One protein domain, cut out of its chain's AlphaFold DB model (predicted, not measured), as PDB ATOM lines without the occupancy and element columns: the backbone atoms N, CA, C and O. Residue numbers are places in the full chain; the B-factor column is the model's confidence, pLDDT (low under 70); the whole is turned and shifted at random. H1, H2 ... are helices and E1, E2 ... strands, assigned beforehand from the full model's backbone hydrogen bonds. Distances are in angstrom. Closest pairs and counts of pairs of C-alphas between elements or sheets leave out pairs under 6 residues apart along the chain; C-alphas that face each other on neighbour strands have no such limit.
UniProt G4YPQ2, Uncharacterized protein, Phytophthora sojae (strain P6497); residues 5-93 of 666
ATOM      1  N   PHE A   5      30.780 -20.522   5.020       85.19
ATOM      2  CA  PHE A   5      31.524 -21.602   4.377       85.19
ATOM      3  C   PHE A   5      31.369 -22.908   5.172       85.19
ATOM      4  O   PHE A   5      31.108 -22.885   6.376       85.19
ATOM      5  N   GLN A   6      31.507 -24.059   4.511       84.69
ATOM      6  CA  GLN A   6      31.430 -25.360   5.184       84.69
ATOM      7  C   GLN A   6      32.770 -25.767   5.803       84.69
ATOM      8  O   GLN A   6      33.829 -25.578   5.207       84.69
ATOM      9  N   HIS A   7      32.709 -26.357   6.997       82.31
ATOM     10  CA  HIS A   7      33.844 -26.948   7.696       82.31
ATOM     11  C   HIS A   7      33.390 -28.237   8.399       82.31
ATOM     12  O   HIS A   7      32.717 -28.201   9.433       82.31
ATOM     13  N   GLY A   8      33.717 -29.389   7.804       81.00
ATOM     14  CA  GLY A   8      33.208 -30.691   8.245       81.00
ATOM     15  C   GLY A   8      31.680 -30.767   8.139       81.00
ATOM     16  O   GLY A   8      31.108 -30.421   7.110       81.00
ATOM     17  N   SER A   9      31.010 -31.182   9.216       78.69
ATOM     18  CA  SER A   9      29.540 -31.237   9.306       78.69
ATOM     19  C   SER A   9      28.878 -29.905   9.696       78.69
ATOM     20  O   SER A   9      27.668 -29.862   9.916       78.69
ATOM     21  N   ARG A  10      29.647 -28.811   9.814       81.50
ATOM     22  CA  ARG A  10      29.169 -27.504  10.293       81.50
ATOM     23  C   ARG A  10      29.303 -26.431   9.219       81.50
ATOM     24  O   ARG A  10      30.208 -26.457   8.390       81.50
ATOM     25  N   THR A  11      28.419 -25.440   9.280       86.69
ATOM     26  CA  THR A  11      28.515 -24.221   8.467       86.69
ATOM     27  C   THR A  11      28.990 -23.077   9.360       86.69
ATOM     28  O   THR A  11      28.402 -22.838  10.413       86.69
ATOM     29  N   LEU A  12      30.069 -22.400   8.966       89.00
ATOM     30  CA  LEU A  12      30.749 -21.370   9.755       89.00
ATOM     31  C   LEU A  12      30.802 -20.038   9.001       89.00
ATOM     32  O   LEU A  12      30.796 -20.016   7.776       89.00
ATOM     33  N   PHE A  13      30.911 -18.919   9.714       87.56
ATOM     34  CA  PHE A  13      31.147 -17.601   9.116       87.56
ATOM     35  C   PHE A  13      32.077 -16.742   9.981       87.56
ATOM     36  O   PHE A  13      32.268 -16.987  11.175       87.56
ATOM     37  N   THR A  14      32.698 -15.729   9.374       84.56
ATOM     38  CA  THR A  14      33.564 -14.787  10.101       84.56
ATOM     39  C   THR A  14      32.730 -13.638  10.658       84.56
ATOM     40  O   THR A  14      31.895 -13.084   9.942       84.56
ATOM     41  N   SER A  15      32.966 -13.263  11.920       77.06
ATOM     42  CA  SER A  15      32.318 -12.091  12.517       77.06
ATOM     43  C   SER A  15      32.697 -10.821  11.732       77.06
ATOM     44  O   SER A  15      33.891 -10.549  11.595       77.06
ATOM     45  N   PRO A  16      31.727 -10.041  11.220       65.12
ATOM     46  CA  PRO A  16      32.004  -8.878  10.373       65.12
ATOM     47  C   PRO A  16      32.586  -7.676  11.136       65.12
ATOM     48  O   PRO A  16      33.206  -6.812  10.523       65.12
ATOM     49  N   HIS A  17      32.441  -7.622  12.466       71.06
ATOM     50  CA  HIS A  17      32.962  -6.528  13.294       71.06
ATOM     51  C   HIS A  17      33.709  -7.072  14.517       71.06
ATOM     52  O   HIS A  17      33.102  -7.492  15.505       71.06
ATOM     53  N   ILE A  18      35.046  -7.058  14.468       78.25
ATOM     54  CA  ILE A  18      35.913  -7.607  15.519       78.25
ATOM     55  C   ILE A  18      36.763  -6.485  16.125       78.25
ATOM     56  O   ILE A  18      37.657  -5.956  15.478       78.25
ATOM     57  N   ARG A  19      36.519  -6.143  17.399       69.81
ATOM     58  CA  ARG A  19      37.305  -5.129  18.139       69.81
ATOM     59  C   ARG A  19      38.673  -5.621  18.627       69.81
ATOM     60  O   ARG A  19      39.505  -4.808  19.007       69.81
ATOM     61  N   ARG A  20      38.872  -6.939  18.701       79.50
ATOM     62  CA  ARG A  20      40.089  -7.585  19.224       79.50
ATOM     63  C   ARG A  20      40.499  -8.764  18.343       79.50
ATOM     64  O   ARG A  20      40.149  -9.897  18.682       79.50
ATOM     65  N   PRO A  21      41.132  -8.514  17.184       83.50
ATOM     66  CA  PRO A  21      41.434  -9.553  16.197       83.50
ATOM     67  C   PRO A  21      42.330 -10.664  16.754       83.50
ATOM     68  O   PRO A  21      42.216 -11.806  16.311       83.50
ATOM     69  N   GLU A  22      43.128 -10.382  17.789       84.62
ATOM     70  CA  GLU A  22      44.023 -11.345  18.432       84.62
ATOM     71  C   GLU A  22      43.295 -12.580  18.992       84.62
ATOM     72  O   GLU A  22      43.870 -13.665  19.045       84.62
ATOM     73  N   TYR A  23      42.012 -12.448  19.353       87.19
ATOM     74  CA  TYR A  23      41.194 -13.560  19.853       87.19
ATOM     75  C   TYR A  23      40.386 -14.280  18.773       87.19
ATOM     76  O   TYR A  23      39.740 -15.277  19.068       87.19
ATOM     77  N   TRP A  24      40.385 -13.779  17.540       88.94
ATOM     78  CA  TRP A  24      39.528 -14.280  16.461       88.94
ATOM     79  C   TRP A  24      40.317 -14.823  15.269       88.94
ATOM     80  O   TRP A  24      39.736 -15.087  14.218       88.94
ATOM     81  N   GLN A  25      41.625 -15.034  15.445       86.56
ATOM     82  CA  GLN A  25      42.545 -15.518  14.412       86.56
ATOM     83  C   GLN A  25      42.009 -16.766  13.691       86.56
ATOM     84  O   GLN A  25      41.988 -16.832  12.465       86.56
ATOM     85  N   PHE A  26      41.509 -17.735  14.459       88.69
ATOM     86  CA  PHE A  26      40.981 -19.010  13.957       88.69
ATOM     87  C   PHE A  26      39.657 -19.405  14.627       88.69
ATOM     88  O   PHE A  26      39.254 -20.567  14.592       88.69
ATOM     89  N   ILE A  27      38.967 -18.436  15.233       89.12
ATOM     90  CA  ILE A  27      37.638 -18.634  15.812       89.12
ATOM     91  C   ILE A  27      36.594 -18.097  14.839       89.12
ATOM     92  O   ILE A  27      36.678 -16.957  14.378       89.12
ATOM     93  N   LYS A  28      35.608 -18.931  14.512       91.25
ATOM     94  CA  LYS A  28      34.514 -18.625  13.583       91.25
ATOM     95  C   LYS A  28      33.173 -18.830  14.267       91.25
ATOM     96  O   LYS A  28      33.095 -19.539  15.259       91.25
ATOM     97  N   LEU A  29      32.125 -18.196  13.770       90.00
ATOM     98  CA  LEU A  29      30.782 -18.332  14.325       90.00
ATOM     99  C   LEU A  29      30.029 -19.457  13.621       90.00
ATOM    100  O   LEU A  29      30.194 -19.644  12.417       90.00
ATOM    101  N   VAL A  30      29.224 -20.209  14.371       88.12
ATOM    102  CA  VAL A  30      28.474 -21.360  13.855       88.12
ATOM    103  C   VAL A  30      27.104 -20.906  13.368       88.12
ATOM    104  O   VAL A  30      26.394 -20.186  14.069       88.12
ATOM    105  N   VAL A  31      26.710 -21.345  12.175       86.69
ATOM    106  CA  VAL A  31      25.337 -21.193  11.688       86.69
ATOM    107  C   VAL A  31      24.453 -22.239  12.376       86.69
ATOM    108  O   VAL A  31      24.757 -23.432  12.276       86.69
ATOM    109  N   PRO A  32      23.362 -21.842  13.059       79.88
ATOM    110  CA  PRO A  32      22.458 -22.795  13.694       79.88
ATOM    111  C   PRO A  32      21.876 -23.797  12.679       79.88
ATOM    112  O   PRO A  32      21.437 -23.381  11.600       79.88
ATOM    113  N   PRO A  33      21.833 -25.104  12.998       72.44
ATOM    114  CA  PRO A  33      21.329 -26.118  12.078       72.44
ATOM    115  C   PRO A  33      19.863 -25.848  11.707       72.44
ATOM    116  O   PRO A  33      19.034 -25.562  12.567       72.44
ATOM    117  N   GLY A  34      19.553 -25.916  10.408       66.19
ATOM    118  CA  GLY A  34      18.198 -25.716   9.879       66.19
ATOM    119  C   GLY A  34      17.757 -24.258   9.679       66.19
ATOM    120  O   GLY A  34      16.628 -24.041   9.250       66.19
ATOM    121  N   ARG A  35      18.608 -23.251   9.946       68.38
ATOM    122  CA  ARG A  35      18.299 -21.843   9.636       68.38
ATOM    123  C   ARG A  35      18.864 -21.415   8.283       68.38
ATOM    124  O   ARG A  35      20.055 -21.561   8.019       68.38
ATOM    125  N   THR A  36      18.020 -20.804   7.460       69.38
ATOM    126  CA  THR A  36      18.420 -20.009   6.293       69.38
ATOM    127  C   THR A  36      18.451 -18.523   6.660       69.38
ATOM    128  O   THR A  36      17.872 -18.109   7.667       69.38
ATOM    129  N   LEU A  37      19.170 -17.715   5.874       69.50
ATOM    130  CA  LEU A  37      19.199 -16.260   6.055       69.50
ATOM    131  C   LEU A  37      17.763 -15.696   5.990       69.50
ATOM    132  O   LEU A  37      17.042 -16.032   5.047       69.50
ATOM    133  N   PRO A  38      17.335 -14.854   6.953       63.19
ATOM    134  CA  PRO A  38      16.032 -14.195   6.897       63.19
ATOM    135  C   PRO A  38      15.855 -13.381   5.600       63.19
ATOM    136  O   PRO A  38      16.840 -12.802   5.124       63.19
ATOM    137  N   PRO A  39      14.631 -13.273   5.043       52.12
ATOM    138  CA  PRO A  39      14.363 -12.437   3.871       52.12
ATOM    139  C   PRO A  39      14.860 -11.000   4.099       52.12
ATOM    140  O   PRO A  39      14.534 -10.388   5.113       52.12
ATOM    141  N   GLY A  40      15.685 -10.482   3.183       61.16
ATOM    142  CA  GLY A  40      16.278  -9.139   3.269       61.16
ATOM    143  C   GLY A  40      17.682  -9.063   3.890       61.16
ATOM    144  O   GLY A  40      18.326  -8.024   3.784       61.16
ATOM    145  N   LYS A  41      18.220 -10.144   4.480       69.31
ATOM    146  CA  LYS A  41      19.628 -10.194   4.924       69.31
ATOM    147  C   LYS A  41      20.507 -10.923   3.905       69.31
ATOM    148  O   LYS A  41      20.278 -12.086   3.588       69.31
ATOM    149  N   THR A  42      21.579 -10.273   3.452       72.06
ATOM    150  CA  THR A  42      22.545 -10.860   2.499       72.06
ATOM    151  C   THR A  42      23.730 -11.573   3.171       72.06
ATOM    152  O   THR A  42      24.442 -12.323   2.498       72.06
ATOM    153  N   LYS A  43      23.953 -11.364   4.481       80.62
ATOM    154  CA  LYS A  43      25.083 -11.900   5.270       80.62
ATOM    155  C   LYS A  43      24.655 -12.270   6.700       80.62
ATOM    156  O   LYS A  43      23.780 -11.624   7.271       80.62
ATOM    157  N   TRP A  44      25.310 -13.278   7.283       79.12
ATOM    158  CA  TRP A  44      25.170 -13.666   8.690       79.12
ATOM    159  C   TRP A  44      25.882 -12.659   9.595       79.12
ATOM    160  O   TRP A  44      27.014 -12.252   9.314       79.12
ATOM    161  N   SER A  45      25.225 -12.273  10.687       81.50
ATOM    162  CA  SER A  45      25.742 -11.339  11.685       81.50
ATOM    163  C   SER A  45      25.999 -12.054  13.013       81.50
ATOM    164  O   SER A  45      25.542 -13.175  13.237       81.50
ATOM    165  N   SER A  46      26.709 -11.396  13.931       79.19
ATOM    166  CA  SER A  46      26.954 -11.914  15.288       79.19
ATOM    167  C   SER A  46      25.681 -12.153  16.105       79.19
ATOM    168  O   SER A  46      25.750 -12.778  17.156       79.19
ATOM    169  N   ASP A  47      24.545 -11.628  15.645       75.06
ATOM    170  CA  ASP A  47      23.244 -11.720  16.318       75.06
ATOM    171  C   ASP A  47      22.517 -13.020  15.981       75.06
ATOM    172  O   ASP A  47      21.567 -13.404  16.658       75.06
ATOM    173  N   ASP A  48      22.961 -13.701  14.928       76.88
ATOM    174  CA  ASP A  48      22.278 -14.858  14.365       76.88
ATOM    175  C   ASP A  48      22.854 -16.191  14.902       76.88
ATOM    176  O   ASP A  48      22.507 -17.263  14.408       76.88
ATOM    177  N   THR A  49      23.729 -16.139  15.917       81.19
ATOM    178  CA  THR A  49      24.478 -17.288  16.451       81.19
ATOM    179  C   THR A  49      24.690 -17.218  17.964       81.19
ATOM    180  O   THR A  49      24.878 -16.144  18.534       81.19
ATOM    181  N   ASN A  50      24.722 -18.392  18.597       82.94
ATOM    182  CA  ASN A  50      25.009 -18.571  20.025       82.94
ATOM    183  C   ASN A  50      26.308 -19.358  20.266       82.94
ATOM    184  O   ASN A  50      26.658 -19.658  21.409       82.94
ATOM    185  N   GLU A  51      27.019 -19.726  19.200       86.50
ATOM    186  CA  GLU A  51      28.177 -20.613  19.266       86.50
ATOM    187  C   GLU A  51      29.312 -20.092  18.383       86.50
ATOM    188  O   GLU A  51      29.127 -19.686  17.235       86.50
ATOM    189  N   ALA A  52      30.519 -20.146  18.928       88.81
ATOM    190  CA  ALA A  52      31.762 -19.977  18.204       88.81
ATOM    191  C   ALA A  52      32.491 -21.325  18.123       88.81
ATOM    192  O   ALA A  52      32.298 -22.206  18.952       88.81
ATOM    193  N   PHE A  53      33.341 -21.495  17.126       90.19
ATOM    194  CA  PHE A  53      34.086 -22.715  16.873       90.19
ATOM    195  C   PHE A  53      35.558 -22.384  16.656       90.19
ATOM    196  O   PHE A  53      35.887 -21.501  15.858       90.19
ATOM    197  N   CYS A  54      36.433 -23.073  17.384       92.25
ATOM    198  CA  CYS A  54      37.877 -22.944  17.244       92.25
ATOM    199  C   CYS A  54      38.401 -23.952  16.216       92.25
ATOM    200  O   CYS A  54      38.343 -25.151  16.460       92.25
ATOM    201  N   LEU A  55      38.973 -23.462  15.111       89.06
ATOM    202  CA  LEU A  55      39.537 -24.294  14.035       89.06
ATOM    203  C   LEU A  55      40.892 -24.939  14.388       89.06
ATOM    204  O   LEU A  55      41.473 -25.632  13.560       89.06
ATOM    205  N   ARG A  56      41.452 -24.655  15.572       87.25
ATOM    206  CA  ARG A  56      42.750 -25.197  16.013       87.25
ATOM    207  C   ARG A  56      42.616 -26.399  16.936       87.25
ATOM    208  O   ARG A  56      43.421 -27.315  16.843       87.25
ATOM    209  N   CYS A  57      41.646 -26.374  17.845       88.12
ATOM    210  CA  CYS A  57      41.418 -27.448  18.815       88.12
ATOM    211  C   CYS A  57      40.031 -28.093  18.680       88.12
ATOM    212  O   CYS A  57      39.574 -28.752  19.613       88.12
ATOM    213  N   ASP A  58      39.333 -27.821  17.574       86.56
ATOM    214  CA  ASP A  58      38.013 -28.356  17.223       86.56
ATOM    215  C   ASP A  58      36.967 -28.277  18.344       86.56
ATOM    216  O   ASP A  58      36.116 -29.151  18.521       86.56
ATOM    217  N   THR A  59      37.023 -27.201  19.129       86.94
ATOM    218  CA  THR A  59      36.163 -27.011  20.300       86.94
ATOM    219  C   THR A  59      35.084 -25.969  20.020       86.94
ATOM    220  O   THR A  59      35.379 -24.859  19.567       86.94
ATOM    221  N   THR A  60      33.834 -26.307  20.346       88.56
ATOM    222  CA  THR A  60      32.708 -25.364  20.347       88.56
ATOM    223  C   THR A  60      32.715 -24.532  21.628       88.56
ATOM    224  O   THR A  60      32.875 -25.051  22.732       88.56
ATOM    225  N   ILE A  61      32.545 -23.224  21.479       88.81
ATOM    226  CA  ILE A  61      32.634 -22.216  22.528       88.81
ATOM    227  C   ILE A  61      31.286 -21.486  22.593       88.81
ATOM    228  O   ILE A  61      30.864 -20.921  21.584       88.81
ATOM    229  N   PRO A  62      30.618 -21.425  23.755       85.50
ATOM    230  CA  PRO A  62      29.426 -20.599  23.920       85.50
ATOM    231  C   PRO A  62      29.723 -19.124  23.619       85.50
ATOM    232  O   PRO A  62      30.689 -18.557  24.140       85.50
ATOM    233  N   PHE A  63      28.897 -18.495  22.784       82.69
ATOM    234  CA  PHE A  63      29.082 -17.119  22.333       82.69
ATOM    235  C   PHE A  63      27.853 -16.251  22.630       82.69
ATOM    236  O   PHE A  63      26.717 -16.648  22.395       82.69
ATOM    237  N   GLN A  64      28.099 -15.039  23.135       76.25
ATOM    238  CA  GLN A  64      27.095 -13.995  23.352       76.25
ATOM    239  C   GLN A  64      27.659 -12.646  22.881       76.25
ATOM    240  O   GLN A  64      28.846 -12.365  23.076       76.25
ATOM    241  N   LYS A  65      26.800 -11.803  22.283       65.69
ATOM    242  CA  LYS A  65      27.158 -10.540  21.598       65.69
ATOM    243  C   LYS A  65      27.953  -9.552  22.466       65.69
ATOM    244  O   LYS A  65      28.681  -8.718  21.934       65.69
ATOM    245  N   SER A  66      27.872  -9.647  23.793       63.69
ATOM    246  CA  SER A  66      28.774  -8.938  24.700       63.69
ATOM    247  C   SER A  66      28.667  -9.482  26.129       63.69
ATOM    248  O   SER A  66      27.543  -9.694  26.584       63.69
ATOM    249  N   PRO A  67      29.779  -9.630  26.874       58.75
ATOM    250  CA  PRO A  67      31.174  -9.553  26.443       58.75
ATOM    251  C   PRO A  67      31.715 -10.936  26.028       58.75
ATOM    252  O   PRO A  67      31.423 -11.948  26.663       58.75
ATOM    253  N   SER A  68      32.577 -10.984  25.002       72.00
ATOM    254  CA  SER A  68      33.241 -12.193  24.464       72.00
ATOM    255  C   SER A  68      34.321 -12.779  25.396       72.00
ATOM    256  O   SER A  68      35.378 -13.247  24.970       72.00
ATOM    257  N   VAL A  69      34.053 -12.755  26.701       80.69
ATOM    258  CA  VAL A  69      34.916 -13.248  27.780       80.69
ATOM    259  C   VAL A  69      35.222 -14.726  27.594       80.69
ATOM    260  O   VAL A  69      36.350 -15.145  27.822       80.69
ATOM    261  N   VAL A  70      34.252 -15.511  27.123       83.88
ATOM    262  CA  VAL A  70      34.426 -16.955  26.916       83.88
ATOM    263  C   VAL A  70      35.434 -17.235  25.796       83.88
ATOM    264  O   VAL A  70      36.333 -18.053  25.974       83.88
ATOM    265  N   VAL A  71      35.360 -16.486  24.689       85.56
ATOM    266  CA  VAL A  71      36.312 -16.566  23.566       85.56
ATOM    267  C   VAL A  71      37.712 -16.138  24.012       85.56
ATOM    268  O   VAL A  71      38.693 -16.826  23.738       85.56
ATOM    269  N   ARG A  72      37.811 -15.045  24.783       87.19
ATOM    270  CA  ARG A  72      39.078 -14.596  25.380       87.19
ATOM    271  C   ARG A  72      39.688 -15.662  26.289       87.19
ATOM    272  O   ARG A  72      40.860 -15.991  26.137       87.19
ATOM    273  N   ASN A  73      38.903 -16.201  27.219       87.06
ATOM    274  CA  ASN A  73      39.359 -17.207  28.177       87.06
ATOM    275  C   ASN A  73      39.787 -18.493  27.471       87.06
ATOM    276  O   ASN A  73      40.761 -19.116  27.881       87.06
ATOM    277  N   HIS A  74      39.078 -18.881  26.408       90.19
ATOM    278  CA  HIS A  74      39.466 -20.005  25.571       90.19
ATOM    279  C   HIS A  74      40.840 -19.767  24.937       90.19
ATOM    280  O   HIS A  74      41.742 -20.574  25.143       90.19
ATOM    281  N   MET A  75      41.034 -18.632  24.255       90.25
ATOM    282  CA  MET A  75      42.310 -18.290  23.614       90.25
ATOM    283  C   MET A  75      43.465 -18.229  24.617       90.25
ATOM    284  O   MET A  75      44.510 -18.823  24.385       90.25
ATOM    285  N   GLN A  76      43.262 -17.592  25.773       88.69
ATOM    286  CA  GLN A  76      44.293 -17.485  26.810       88.69
ATOM    287  C   GLN A  76      44.664 -18.833  27.447       88.69
ATOM    288  O   GLN A  76      45.798 -18.997  27.883       88.69
ATOM    289  N   LYS A  77      43.730 -19.793  27.523       88.25
ATOM    290  CA  LYS A  77      43.973 -21.101  28.157       88.25
ATOM    291  C   LYS A  77      44.434 -22.186  27.186       88.25
ATOM    292  O   LYS A  77      45.207 -23.047  27.588       88.25
ATOM    293  N   LYS A  78      43.908 -22.202  25.959       87.81
ATOM    294  CA  LYS A  78      44.131 -23.281  24.979       87.81
ATOM    295  C   LYS A  78      45.126 -22.909  23.885       87.81
ATOM    296  O   LYS A  78      45.767 -23.811  23.363       87.81
ATOM    297  N   HIS A  79      45.281 -21.617  23.596       90.25
ATOM    298  CA  HIS A  79      46.153 -21.109  22.533       90.25
ATOM    299  C   HIS A  79      47.027 -19.924  22.987       90.25
ATOM    300  O   HIS A  79      47.035 -18.868  22.341       90.25
ATOM    301  N   PRO A  80      47.733 -20.034  24.134       86.81
ATOM    302  CA  PRO A  80      48.558 -18.938  24.633       86.81
ATOM    303  C   PRO A  80      49.744 -18.650  23.707       86.81
ATOM    304  O   PRO A  80      50.144 -17.495  23.587       86.81
ATOM    305  N   GLN A  81      50.286 -19.671  23.037       81.06
ATOM    306  CA  GLN A  81      51.433 -19.523  22.147       81.06
ATOM    307  C   GLN A  81      51.049 -18.764  20.875       81.06
ATOM    308  O   GLN A  81      51.691 -17.777  20.557       81.06
ATOM    309  N   GLU A  82      49.940 -19.113  20.225       86.94
ATOM    310  CA  GLU A  82      49.446 -18.427  19.027       86.94
ATOM    311  C   GLU A  82      48.975 -16.999  19.329       86.94
ATOM    312  O   GLU A  82      49.097 -16.096  18.499       86.94
ATOM    313  N   LEU A  83      48.447 -16.765  20.534       85.31
ATOM    314  CA  LEU A  83      48.143 -15.416  21.003       85.31
ATOM    315  C   LEU A  83      49.429 -14.595  21.181       85.31
ATOM    316  O   LEU A  83      49.488 -13.444  20.748       85.31
ATOM    317  N   ASN A  84      50.460 -15.192  21.783       82.75
ATOM    318  CA  ASN A  84      51.759 -14.555  21.965       82.75
ATOM    319  C   ASN A  84      52.476 -14.324  20.636       82.75
ATOM    320  O   ASN A  84      53.039 -13.253  20.470       82.75
ATOM    321  N   ASP A  85      52.405 -15.254  19.685       81.31
ATOM    322  CA  ASP A  85      52.999 -15.133  18.352       81.31
ATOM    323  C   ASP A  85      52.316 -14.033  17.540       81.31
ATOM    324  O   ASP A  85      52.989 -13.246  16.884       81.31
ATOM    325  N   PHE A  86      50.993 -13.897  17.642       81.44
ATOM    326  CA  PHE A  86      50.258 -12.802  17.008       81.44
ATOM    327  C   PHE A  86      50.626 -11.441  17.611       81.44
ATOM    328  O   PHE A  86      50.850 -10.477  16.884       81.44
ATOM    329  N   ILE A  87      50.763 -11.360  18.939       80.38
ATOM    330  CA  ILE A  87      51.252 -10.157  19.635       80.38
ATOM    331  C   ILE A  87      52.750  -9.921  19.339       80.38
ATOM    332  O   ILE A  87      53.222  -8.780  19.302       80.38
ATOM    333  N   ALA A  88      53.523 -10.984  19.121       74.12
ATOM    334  CA  ALA A  88      54.926 -10.941  18.736       74.12
ATOM    335  C   ALA A  88      55.087 -10.410  17.322       74.12
ATOM    336  O   ALA A  88      55.880  -9.498  17.166       74.12
ATOM    337  N   GLN A  89      54.293 -10.875  16.356       69.12
ATOM    338  CA  GLN A  89      54.279 -10.433  14.958       69.12
ATOM    339  C   GLN A  89      53.712  -9.022  14.795       69.12
ATOM    340  O   GLN A  89      54.314  -8.200  14.108       69.12
ATOM    341  N   ALA A  90      52.628  -8.693  15.508       61.75
ATOM    342  CA  ALA A  90      52.133  -7.318  15.604       61.75
ATOM    343  C   ALA A  90      53.178  -6.381  16.228       61.75
ATOM    344  O   ALA A  90      53.173  -5.183  15.965       61.75
ATOM    345  N   GLY A  91      54.087  -6.935  17.035       46.06
ATOM    346  CA  GLY A  91      55.212  -6.203  17.579       46.06
ATOM    347  C   GLY A  91      56.528  -6.334  16.790       46.06
ATOM    348  O   GLY A  91      57.357  -5.459  16.882       46.06
ATOM    349  N   SER A  92      56.812  -7.344  15.979       43.38
ATOM    350  CA  SER A  92      58.040  -7.374  15.160       43.38
ATOM    351  C   SER A  92      57.852  -6.602  13.854       43.38
ATOM    352  O   SER A  92      58.827  -6.103  13.302       43.38
ATOM    353  N   ALA A  93      56.598  -6.381  13.448       41.53
ATOM    354  CA  ALA A  93      56.195  -5.314  12.534       41.53
ATOM    355  C   ALA A  93      56.101  -3.924  13.220       41.53
ATOM    356  O   ALA A  93      55.752  -2.940  12.573       41.53
TER     357      ALA A  93
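What this domain is: This is residues 5 to 93 of the 666 residues of an uncharacterized protein of Phytophthora sojae (strain P6497) (UniProt G4YPQ2). What shape is this? A small, strongly twisted sheet of five short strands has helix H1 over one face, on its E4 and E5 side, while helix H2 makes a corner with H1 and reaches away from the sheet. The loop of residues 31 to 50 reaches toward the opposite end of the long axis. What is it made of? The 89 printed residues hold strands E1 to E5, then H1 and H2; the sheet, E1 E2 E3 E4 E5, is antiparallel throughout, and the class is mixed, with 42 residues in named elements. The whole is compact, with a radius of gyration of the C-alphas of 13.9 A, yet elongated, 45 by 23 by 23 A.

Where its parts are: Where are the strands? E1 is residues 5 to 7, from C-alpha 5 at (31.524, -21.602, 4.377); E2 is 10 to 13, E3 27 to 30, E4 51 to 54 and E5 59 to 62. Where are the helices? H1 is residues 69 to 78, 13.9 A long; H2 is 80 to 92, 17.7 A long, ending at C-alpha 92 at (58.040, -7.374, 15.160).

How they stand to each other: How is the sheet joined? E1 to E5 form a meander, each strand the antiparallel neighbour of the one before, each such pair a hairpin. Within hydrogen-bond range are N 5 and O 12, 2.8 A, N 13 and O 29, 2.9 A, N 28 and O 53, 2.9 A, and N 52 and O 61, 2.8 A. Where are the helices? H1 is on one face of the sheet, making two layers, at a height of 9.7 A over E4 and E5; its closest C-alphas to E5 are Val 71 and Ile 61, 6.8 A. H2 is not on the sheet and is close to H1 but not clearly touching, about perpendicular at 84 degrees, closest at the C-alphas of Met 75 and Leu 83, 7.0 A. In H1 and H2 every O i to N i+4 pair is within hydrogen-bond range.

The domain as a whole: How large is it? The two C-alphas farthest apart, Pro 39 and Ser 92, are 45.4 A apart, and the printed part has no cut. Which links are long? Those from E2 to E3 and from E3 to E4. Where is confidence low? Under 70 are residues 16, 19, 34 to 41, 65 to 67 and 89 to 93.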